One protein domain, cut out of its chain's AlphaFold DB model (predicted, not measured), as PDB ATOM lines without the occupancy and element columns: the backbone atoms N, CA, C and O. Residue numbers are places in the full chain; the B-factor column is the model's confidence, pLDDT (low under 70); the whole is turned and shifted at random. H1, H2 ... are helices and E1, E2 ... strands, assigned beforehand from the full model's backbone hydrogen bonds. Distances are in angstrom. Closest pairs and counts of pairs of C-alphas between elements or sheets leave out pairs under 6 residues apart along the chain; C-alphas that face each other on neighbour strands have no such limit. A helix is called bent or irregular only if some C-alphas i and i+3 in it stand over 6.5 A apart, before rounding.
ATOM      1  N   ARG A  10     222.289 207.889 251.321       98.25
ATOM      2  CA  ARG A  10     220.927 207.511 251.683       98.25
ATOM      3  C   ARG A  10     219.909 208.445 251.050       98.25
ATOM      4  O   ARG A  10     220.043 209.656 251.159       98.25
ATOM      5  N   ASN A  11     218.874 207.886 250.444       98.38
ATOM      6  CA  ASN A  11     217.641 208.593 250.100       98.38
ATOM      7  C   ASN A  11     216.441 207.662 250.356       98.38
ATOM      8  O   ASN A  11     216.627 206.491 250.703       98.38
ATOM      9  N   GLU A  12     215.216 208.176 250.250       97.81
ATOM     10  CA  GLU A  12     214.013 207.349 250.416       97.81
ATOM     11  C   GLU A  12     213.850 206.321 249.272       97.81
ATOM     12  O   GLU A  12     213.695 205.141 249.595       97.81
ATOM     13  N   PRO A  13     214.030 206.682 247.981       98.06
ATOM     14  CA  PRO A  13     213.780 205.751 246.876       98.06
ATOM     15  C   PRO A  13     214.734 204.547 246.782       98.06
ATOM     16  O   PRO A  13     214.297 203.428 246.517       98.06
ATOM     17  N   SER A  14     216.042 204.760 246.966       97.31
ATOM     18  CA  SER A  14     217.084 203.727 246.824       97.31
ATOM     19  C   SER A  14     217.582 203.173 248.167       97.31
ATOM     20  O   SER A  14     218.310 202.178 248.189       97.31
ATOM     21  N   GLY A  15     217.196 203.776 249.295       97.81
ATOM     22  CA  GLY A  15     217.636 203.359 250.624       97.81
ATOM     23  C   GLY A  15     219.100 203.708 250.904       97.81
ATOM     24  O   GLY A  15     219.616 204.710 250.419       97.81
ATOM     25  N   ALA A  16     219.762 202.914 251.753       97.31
ATOM     26  CA  ALA A  16     221.164 203.131 252.118       97.31
ATOM     27  C   ALA A  16     222.126 202.345 251.219       97.31
ATOM     28  O   ALA A  16     221.920 201.156 250.972       97.31
ATOM     29  N   LEU A  17     223.231 202.980 250.831       97.50
ATOM     30  CA  LEU A  17     224.323 202.376 250.075       97.50
ATOM     31  C   LEU A  17     225.681 202.776 250.660       97.50
ATOM     32  O   LEU A  17     225.889 203.915 251.075       97.50
ATOM     33  N   TYR A  18     226.621 201.831 250.647       96.88
ATOM     34  CA  TYR A  18     227.963 201.980 251.216       96.88
ATOM     35  C   TYR A  18     229.026 201.566 250.181       96.88
ATOM     36  O   TYR A  18     229.497 200.430 250.200       96.88
ATOM     37  N   PRO A  19     229.363 202.438 249.212       96.62
ATOM     38  CA  PRO A  19     230.337 202.130 248.165       96.62
ATOM     39  C   PRO A  19     231.759 202.023 248.723       96.62
ATOM     40  O   PRO A  19     232.175 202.871 249.497       96.62
ATOM     41  N   ASN A  20     232.553 201.052 248.280       94.56
ATOM     42  CA  ASN A  20     233.895 200.846 248.845       94.56
ATOM     43  C   ASN A  20     234.914 201.923 248.433       94.56
ATOM     44  O   ASN A  20     235.919 202.113 249.117       94.56
ATOM     45  N   THR A  21     234.682 202.618 247.315       96.50
ATOM     46  CA  THR A  21     235.616 203.609 246.772       96.50
ATOM     47  C   THR A  21     234.938 204.944 246.486       96.50
ATOM     48  O   THR A  21     233.739 205.015 246.209       96.50
ATOM     49  N   TYR A  22     235.736 206.016 246.484       96.50
ATOM     50  CA  TYR A  22     235.278 207.342 246.072       96.50
ATOM     51  C   TYR A  22     234.727 207.339 244.637       96.50
ATOM     52  O   TYR A  22     233.737 208.010 244.357       96.50
ATOM     53  N   MET A  23     235.343 206.574 243.727       97.44
ATOM     54  CA  MET A  23     234.913 206.506 242.327       97.44
ATOM     55  C   MET A  23     233.541 205.846 242.186       97.44
ATOM     56  O   MET A  23     232.690 206.392 241.482       97.44
ATOM     57  N   ASP A  24     233.299 204.744 242.901       97.62
ATOM     58  CA  ASP A  24     231.992 204.077 242.910       97.62
ATOM     59  C   ASP A  24     230.921 205.001 243.492       97.62
ATOM     60  O   ASP A  24     229.852 205.169 242.907       97.62
ATOM     61  N   ALA A  25     231.234 205.660 244.611       97.88
ATOM     62  CA  ALA A  25     230.329 206.600 245.256       97.88
ATOM     63  C   ALA A  25     229.984 207.786 244.354       97.88
ATOM     64  O   ALA A  25     228.815 208.141 244.207       97.88
ATOM     65  N   LYS A  26     230.985 208.370 243.693       97.75
ATOM     66  CA  LYS A  26     230.794 209.472 242.751       97.75
ATOM     67  C   LYS A  26     229.951 209.055 241.545       97.75
ATOM     68  O   LYS A  26     229.123 209.844 241.096       97.75
ATOM     69  N   ALA A  27     230.137 207.837 241.034       97.31
ATOM     70  CA  ALA A  27     229.382 207.326 239.891       97.31
ATOM     71  C   ALA A  27     227.879 207.190 240.192       97.31
ATOM     72  O   ALA A  27     227.053 207.469 239.324       97.31
ATOM     73  N   VAL A  28     227.515 206.803 241.420       97.94
ATOM     74  CA  VAL A  28     226.110 206.605 241.820       97.94
ATOM     75  C   VAL A  28     225.471 207.833 242.475       97.94
ATOM     76  O   VAL A  28     224.246 207.942 242.481       97.94
ATOM     77  N   LEU A  29     226.260 208.786 242.982       98.44
ATOM     78  CA  LEU A  29     225.756 209.985 243.665       98.44
ATOM     79  C   LEU A  29     224.783 210.798 242.799       98.44
ATOM     80  O   LEU A  29     223.748 211.250 243.284       98.44
ATOM     81  N   GLY A  30     225.093 210.952 241.507       97.56
ATOM     82  CA  GLY A  30     224.224 211.673 240.573       97.56
ATOM     83  C   GLY A  30     222.838 211.038 240.446       97.56
ATOM     84  O   GLY A  30     221.844 211.758 240.399       97.56
ATOM     85  N   LYS A  31     222.761 209.699 240.466       98.00
ATOM     86  CA  LYS A  31     221.493 208.959 240.468       98.00
ATOM     87  C   LYS A  31     220.696 209.250 241.744       98.00
ATOM     88  O   LYS A  31     219.532 209.608 241.639       98.00
ATOM     89  N   TYR A  32     221.325 209.158 242.918       98.50
ATOM     90  CA  TYR A  32     220.654 209.399 244.205       98.50
ATOM     91  C   TYR A  32     220.021 210.794 244.282       98.50
ATOM     92  O   TYR A  32     218.853 210.922 244.639       98.50
ATOM     93  N   ILE A  33     220.773 211.828 243.886       98.25
ATOM     94  CA  ILE A  33     220.294 213.219 243.887       98.25
ATOM     95  C   ILE A  33     219.182 213.436 242.853       98.25
ATOM     96  O   ILE A  33     218.268 214.221 243.101       98.25
ATOM     97  N   ALA A  34     219.264 212.778 241.692       98.00
ATOM     98  CA  ALA A  34     218.238 212.873 240.656       98.00
ATOM     99  C   ALA A  34     216.929 212.175 241.057       98.00
ATOM    100  O   ALA A  34     215.861 212.631 240.658       98.00
ATOM    101  N   GLU A  35     217.009 211.092 241.836       98.12
ATOM    102  CA  GLU A  35     215.845 210.419 242.420       98.12
ATOM    103  C   GLU A  35     215.179 211.273 243.501       98.12
ATOM    104  O   GLU A  35     213.961 211.438 243.485       98.12
ATOM    105  N   ASP A  36     215.971 211.825 244.425       98.25
ATOM    106  CA  ASP A  36     215.484 212.726 245.464       98.25
ATOM    107  C   ASP A  36     216.605 213.648 245.967       98.25
ATOM    108  O   ASP A  36     217.665 213.215 246.427       98.25
ATOM    109  N   ILE A  37     216.350 214.954 245.953       97.25
ATOM    110  CA  ILE A  37     217.280 215.954 246.485       97.25
ATOM    111  C   ILE A  37     217.405 215.890 248.014       97.25
ATOM    112  O   ILE A  37     218.374 216.421 248.558       97.25
ATOM    113  N   LEU A  38     216.486 215.216 248.719       97.88
ATOM    114  CA  LEU A  38     216.619 214.824 250.130       97.88
ATOM    115  C   LEU A  38     217.585 213.632 250.307       97.88
ATOM    116  O   LEU A  38     217.319 212.703 251.065       97.88
ATOM    117  N   THR A  39     218.726 213.674 249.621       98.62
ATOM    118  CA  THR A  39     219.797 212.679 249.721       98.62
ATOM    119  C   THR A  39     220.805 213.082 250.799       98.62
ATOM    120  O   THR A  39     221.347 214.187 250.756       98.62
ATOM    121  N   ASP A  40     221.106 212.176 251.727       98.50
ATOM    122  CA  ASP A  40     222.173 212.306 252.720       98.50
ATOM    123  C   ASP A  40     223.492 211.747 252.171       98.50
ATOM    124  O   ASP A  40     223.541 210.640 251.627       98.50
ATOM    125  N   ILE A  41     224.574 212.521 252.315       98.62
ATOM    126  CA  ILE A  41     225.870 212.229 251.692       98.62
ATOM    127  C   ILE A  41     226.979 212.171 252.747       98.62
ATOM    128  O   ILE A  41     227.166 213.095 253.546       98.62
ATOM    129  N   GLY A  42     227.762 211.097 252.698       97.94
ATOM    130  CA  GLY A  42     229.040 210.941 253.382       97.94
ATOM    131  C   GLY A  42     228.951 210.640 254.879       97.94
ATOM    132  O   GLY A  42     227.890 210.328 255.425       97.94
ATOM    133  N   ILE A  43     230.107 210.721 255.539       96.94
ATOM    134  CA  ILE A  43     230.330 210.238 256.911       96.94
ATOM    135  C   ILE A  43     229.437 210.895 257.977       96.94
ATOM    136  O   ILE A  43     229.055 210.235 258.941       96.94
ATOM    137  N   MET A  44     229.074 212.167 257.802       97.50
ATOM    138  CA  MET A  44     228.162 212.902 258.687       97.50
ATOM    139  C   MET A  44     226.728 212.993 258.151       97.50
ATOM    140  O   MET A  44     225.919 213.719 258.732       97.50
ATOM    141  N   GLN A  45     226.410 212.267 257.070       97.81
ATOM    142  CA  GLN A  45     225.078 212.219 256.454       97.81
ATOM    143  C   GLN A  45     224.524 213.627 256.181       97.81
ATOM    144  O   GLN A  45     223.477 214.029 256.682       97.81
ATOM    145  N   ILE A  46     225.274 214.414 255.404       98.56
ATOM    146  CA  ILE A  46     224.905 215.791 255.071       98.56
ATOM    147  C   ILE A  46     223.767 215.769 254.055       98.56
ATOM    148  O   ILE A  46     223.965 215.349 252.915       98.56
ATOM    149  N   ASN A  47     222.592 216.256 254.454       98.31
ATOM    150  CA  ASN A  47     221.438 216.315 253.566       98.31
ATOM    151  C   ASN A  47     221.614 217.379 252.467       98.31
ATOM    152  O   ASN A  47     221.760 218.577 252.753       98.31
ATOM    153  N   TYR A  48     221.570 216.949 251.206       98.50
ATOM    154  CA  TYR A  48     221.866 217.771 250.035       98.50
ATOM    155  C   TYR A  48     220.858 218.908 249.827       98.50
ATOM    156  O   TYR A  48     221.264 220.038 249.550       98.50
ATOM    157  N   ARG A  49     219.558 218.670 250.053       97.94
ATOM    158  CA  ARG A  49     218.501 219.691 249.922       97.94
ATOM    159  C   ARG A  49     218.774 220.942 250.751       97.94
ATOM    160  O   ARG A  49     218.429 222.047 250.315       97.94
ATOM    161  N   TRP A  50     219.311 220.753 251.956       97.62
ATOM    162  CA  TRP A  50     219.495 221.811 252.950       97.62
ATOM    163  C   TRP A  50     220.900 222.403 252.932       97.62
ATOM    164  O   TRP A  50     221.059 223.585 253.218       97.62
ATOM    165  N   ASN A  51     221.911 221.593 252.605       98.12
ATOM    166  CA  ASN A  51     223.316 221.956 252.795       98.12
ATOM    167  C   ASN A  51     224.176 221.812 251.531       98.12
ATOM    168  O   ASN A  51     225.374 222.085 251.582       98.12
ATOM    169  N   GLY A  52     223.596 221.420 250.393       97.31
ATOM    170  CA  GLY A  52     224.322 221.241 249.134       97.31
ATOM    171  C   GLY A  52     224.982 222.520 248.614       97.31
ATOM    172  O   GLY A  52     226.023 222.450 247.973       97.31
ATOM    173  N   ASN A  53     224.442 223.693 248.960       97.88
ATOM    174  CA  ASN A  53     225.012 224.996 248.597       97.88
ATOM    175  C   ASN A  53     226.319 225.344 249.337       97.88
ATOM    176  O   ASN A  53     226.970 226.323 248.981       97.88
ATOM    177  N   ARG A  54     226.710 224.572 250.361       98.25
ATOM    178  CA  ARG A  54     227.959 224.780 251.120       98.25
ATOM    179  C   ARG A  54     229.199 224.299 250.367       98.25
ATOM    180  O   ARG A  54     230.319 224.577 250.788       98.25
ATOM    181  N   VAL A  55     229.008 223.569 249.272       98.31
ATOM    182  CA  VAL A  55     230.072 223.046 248.415       98.31
ATOM    183  C   VAL A  55     229.795 223.412 246.960       98.31
ATOM    184  O   VAL A  55     228.649 223.538 246.547       98.31
ATOM    185  N   ALA A  56     230.851 223.559 246.157       97.81
ATOM    186  CA  ALA A  56     230.690 223.876 244.736       97.81
ATOM    187  C   ALA A  56     230.060 222.721 243.936       97.81
ATOM    188  O   ALA A  56     229.452 222.949 242.893       97.81
ATOM    189  N   ARG A  57     230.253 221.477 244.397       98.06
ATOM    190  CA  ARG A  57     229.769 220.252 243.751       98.06
ATOM    191  C   ARG A  57     229.416 219.195 244.807       98.06
ATOM    192  O   ARG A  57     230.147 219.094 245.796       98.06
ATOM    193  N   PRO A  58     228.355 218.389 244.614       97.75
ATOM    194  CA  PRO A  58     227.894 217.424 245.613       97.75
ATOM    195  C   PRO A  58     228.940 216.361 245.968       97.75
ATOM    196  O   PRO A  58     229.028 215.965 247.127       97.75
ATOM    197  N   GLU A  59     229.780 215.930 245.023       97.88
ATOM    198  CA  GLU A  59     230.823 214.929 245.285       97.88
ATOM    199  C   GLU A  59     231.887 215.389 246.288       97.88
ATOM    200  O   GLU A  59     232.573 214.551 246.863       97.88
ATOM    201  N   PHE A  60     232.009 216.692 246.562       98.31
ATOM    202  CA  PHE A  60     232.895 217.170 247.624       98.31
ATOM    203  C   PHE A  60     232.418 216.729 249.010       98.31
ATOM    204  O   PHE A  60     233.230 216.633 249.919       98.31
ATOM    205  N   LEU A  61     231.136 216.390 249.179       98.38
ATOM    206  CA  LEU A  61     230.633 215.793 250.417       98.38
ATOM    207  C   LEU A  61     231.011 214.307 250.563       98.38
ATOM    208  O   LEU A  61     230.761 213.741 251.620       98.38
ATOM    209  N   LEU A  62     231.617 213.669 249.554       98.12
ATOM    210  CA  LEU A  62     232.197 212.325 249.686       98.12
ATOM    211  C   LEU A  62     233.625 212.353 250.251       98.12
ATOM    212  O   LEU A  62     234.126 211.313 250.672       98.12
ATOM    213  N   ASP A  63     234.281 213.516 250.262       97.19
ATOM    214  CA  ASP A  63     235.559 213.694 250.943       97.19
ATOM    215  C   ASP A  63     235.318 213.806 252.463       97.19
ATOM    216  O   ASP A  63     234.569 214.692 252.890       97.19
TER     217      ASP A  63
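Overview. This is residues 10 to 63 of the 122 residues of the protein "Putative lytic transglycosylase" of Pseudomonas oleovorans (UniProt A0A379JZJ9). A small, rounded body has one longer helix, H1, along one side, with the short strand E1 at one margin and the short helix H2 at the opposite margin. A third, very short helix, H3, lies between H1 and H2 and packs on H1, while the long link of residues 36 to 47 folds back on itself in a short antiparallel pairing. The printed part has 54 residues, with one named strand and three named helices in the order E1, H1, H2, H3; the class is mostly helix. It is compact, with a radius of gyration of the C-alphas of 9.9 A, and its C-alphas span 25 by 23 by 18 A.

Arrangement. E1, residues 15 to 17, pairs with no named strand, and it is apart from H1, residues 22 to 35. E1 is also apart from H2, residues 48 to 54, and from H3, residues 58 to 62. H1 and H2 are close but not clearly touching; their closest C-alphas are those of Ile 33 and Tyr 48, 7.8 A apart. Their lines stand at a steep tilt of 55 degrees, opposite ways. H1 and H3 touch, the C-alphas of Lys 26 and Glu 59 being the closest at 6.0 A. H2 and H3 are close but not clearly touching, with the C-alphas of Gly 52 and Pro 58 the closest at 6.3 A. Between H1 and H2, residues 40 to 41 pair antiparallel with residues 46 to 47. Of the O i to N i+4 pairs, 8 of 10 are within hydrogen-bond range in H1, 1 of 3 in H2 and 0 of 1 in H3; of the O i to N i+3 pairs, 2 of 4 are within range in H2 and 2 of 2 in H3.

Along the chain. E1 begins at C-alpha 15, at (217.636, 203.359, 250.624), and is 6.8 A long from first to last C-alpha. H1 begins at C-alpha 22, at (235.278, 207.342, 246.072), and is 20.0 A long; it is irregular, but only just, with C-alphas 27 and 30 at 6.8 A. H2 is 9.4 A long and irregular, with C-alphas 50 and 53 at 7.7 A. H3 is 7.8 A long and ends at C-alpha 62, at (232.197, 212.325, 249.686).

Size, cuts and confidence. The two C-alphas farthest apart are those of Asn 20 and Trp 50, at 25.8 A. The printed part has no cut. The link from H1 to H2 is long, with 12 residues; those from E1 to H1 and from H2 to H3 are tight. The mean pLDDT of the printed part is 97.8, and no printed residue is under 70.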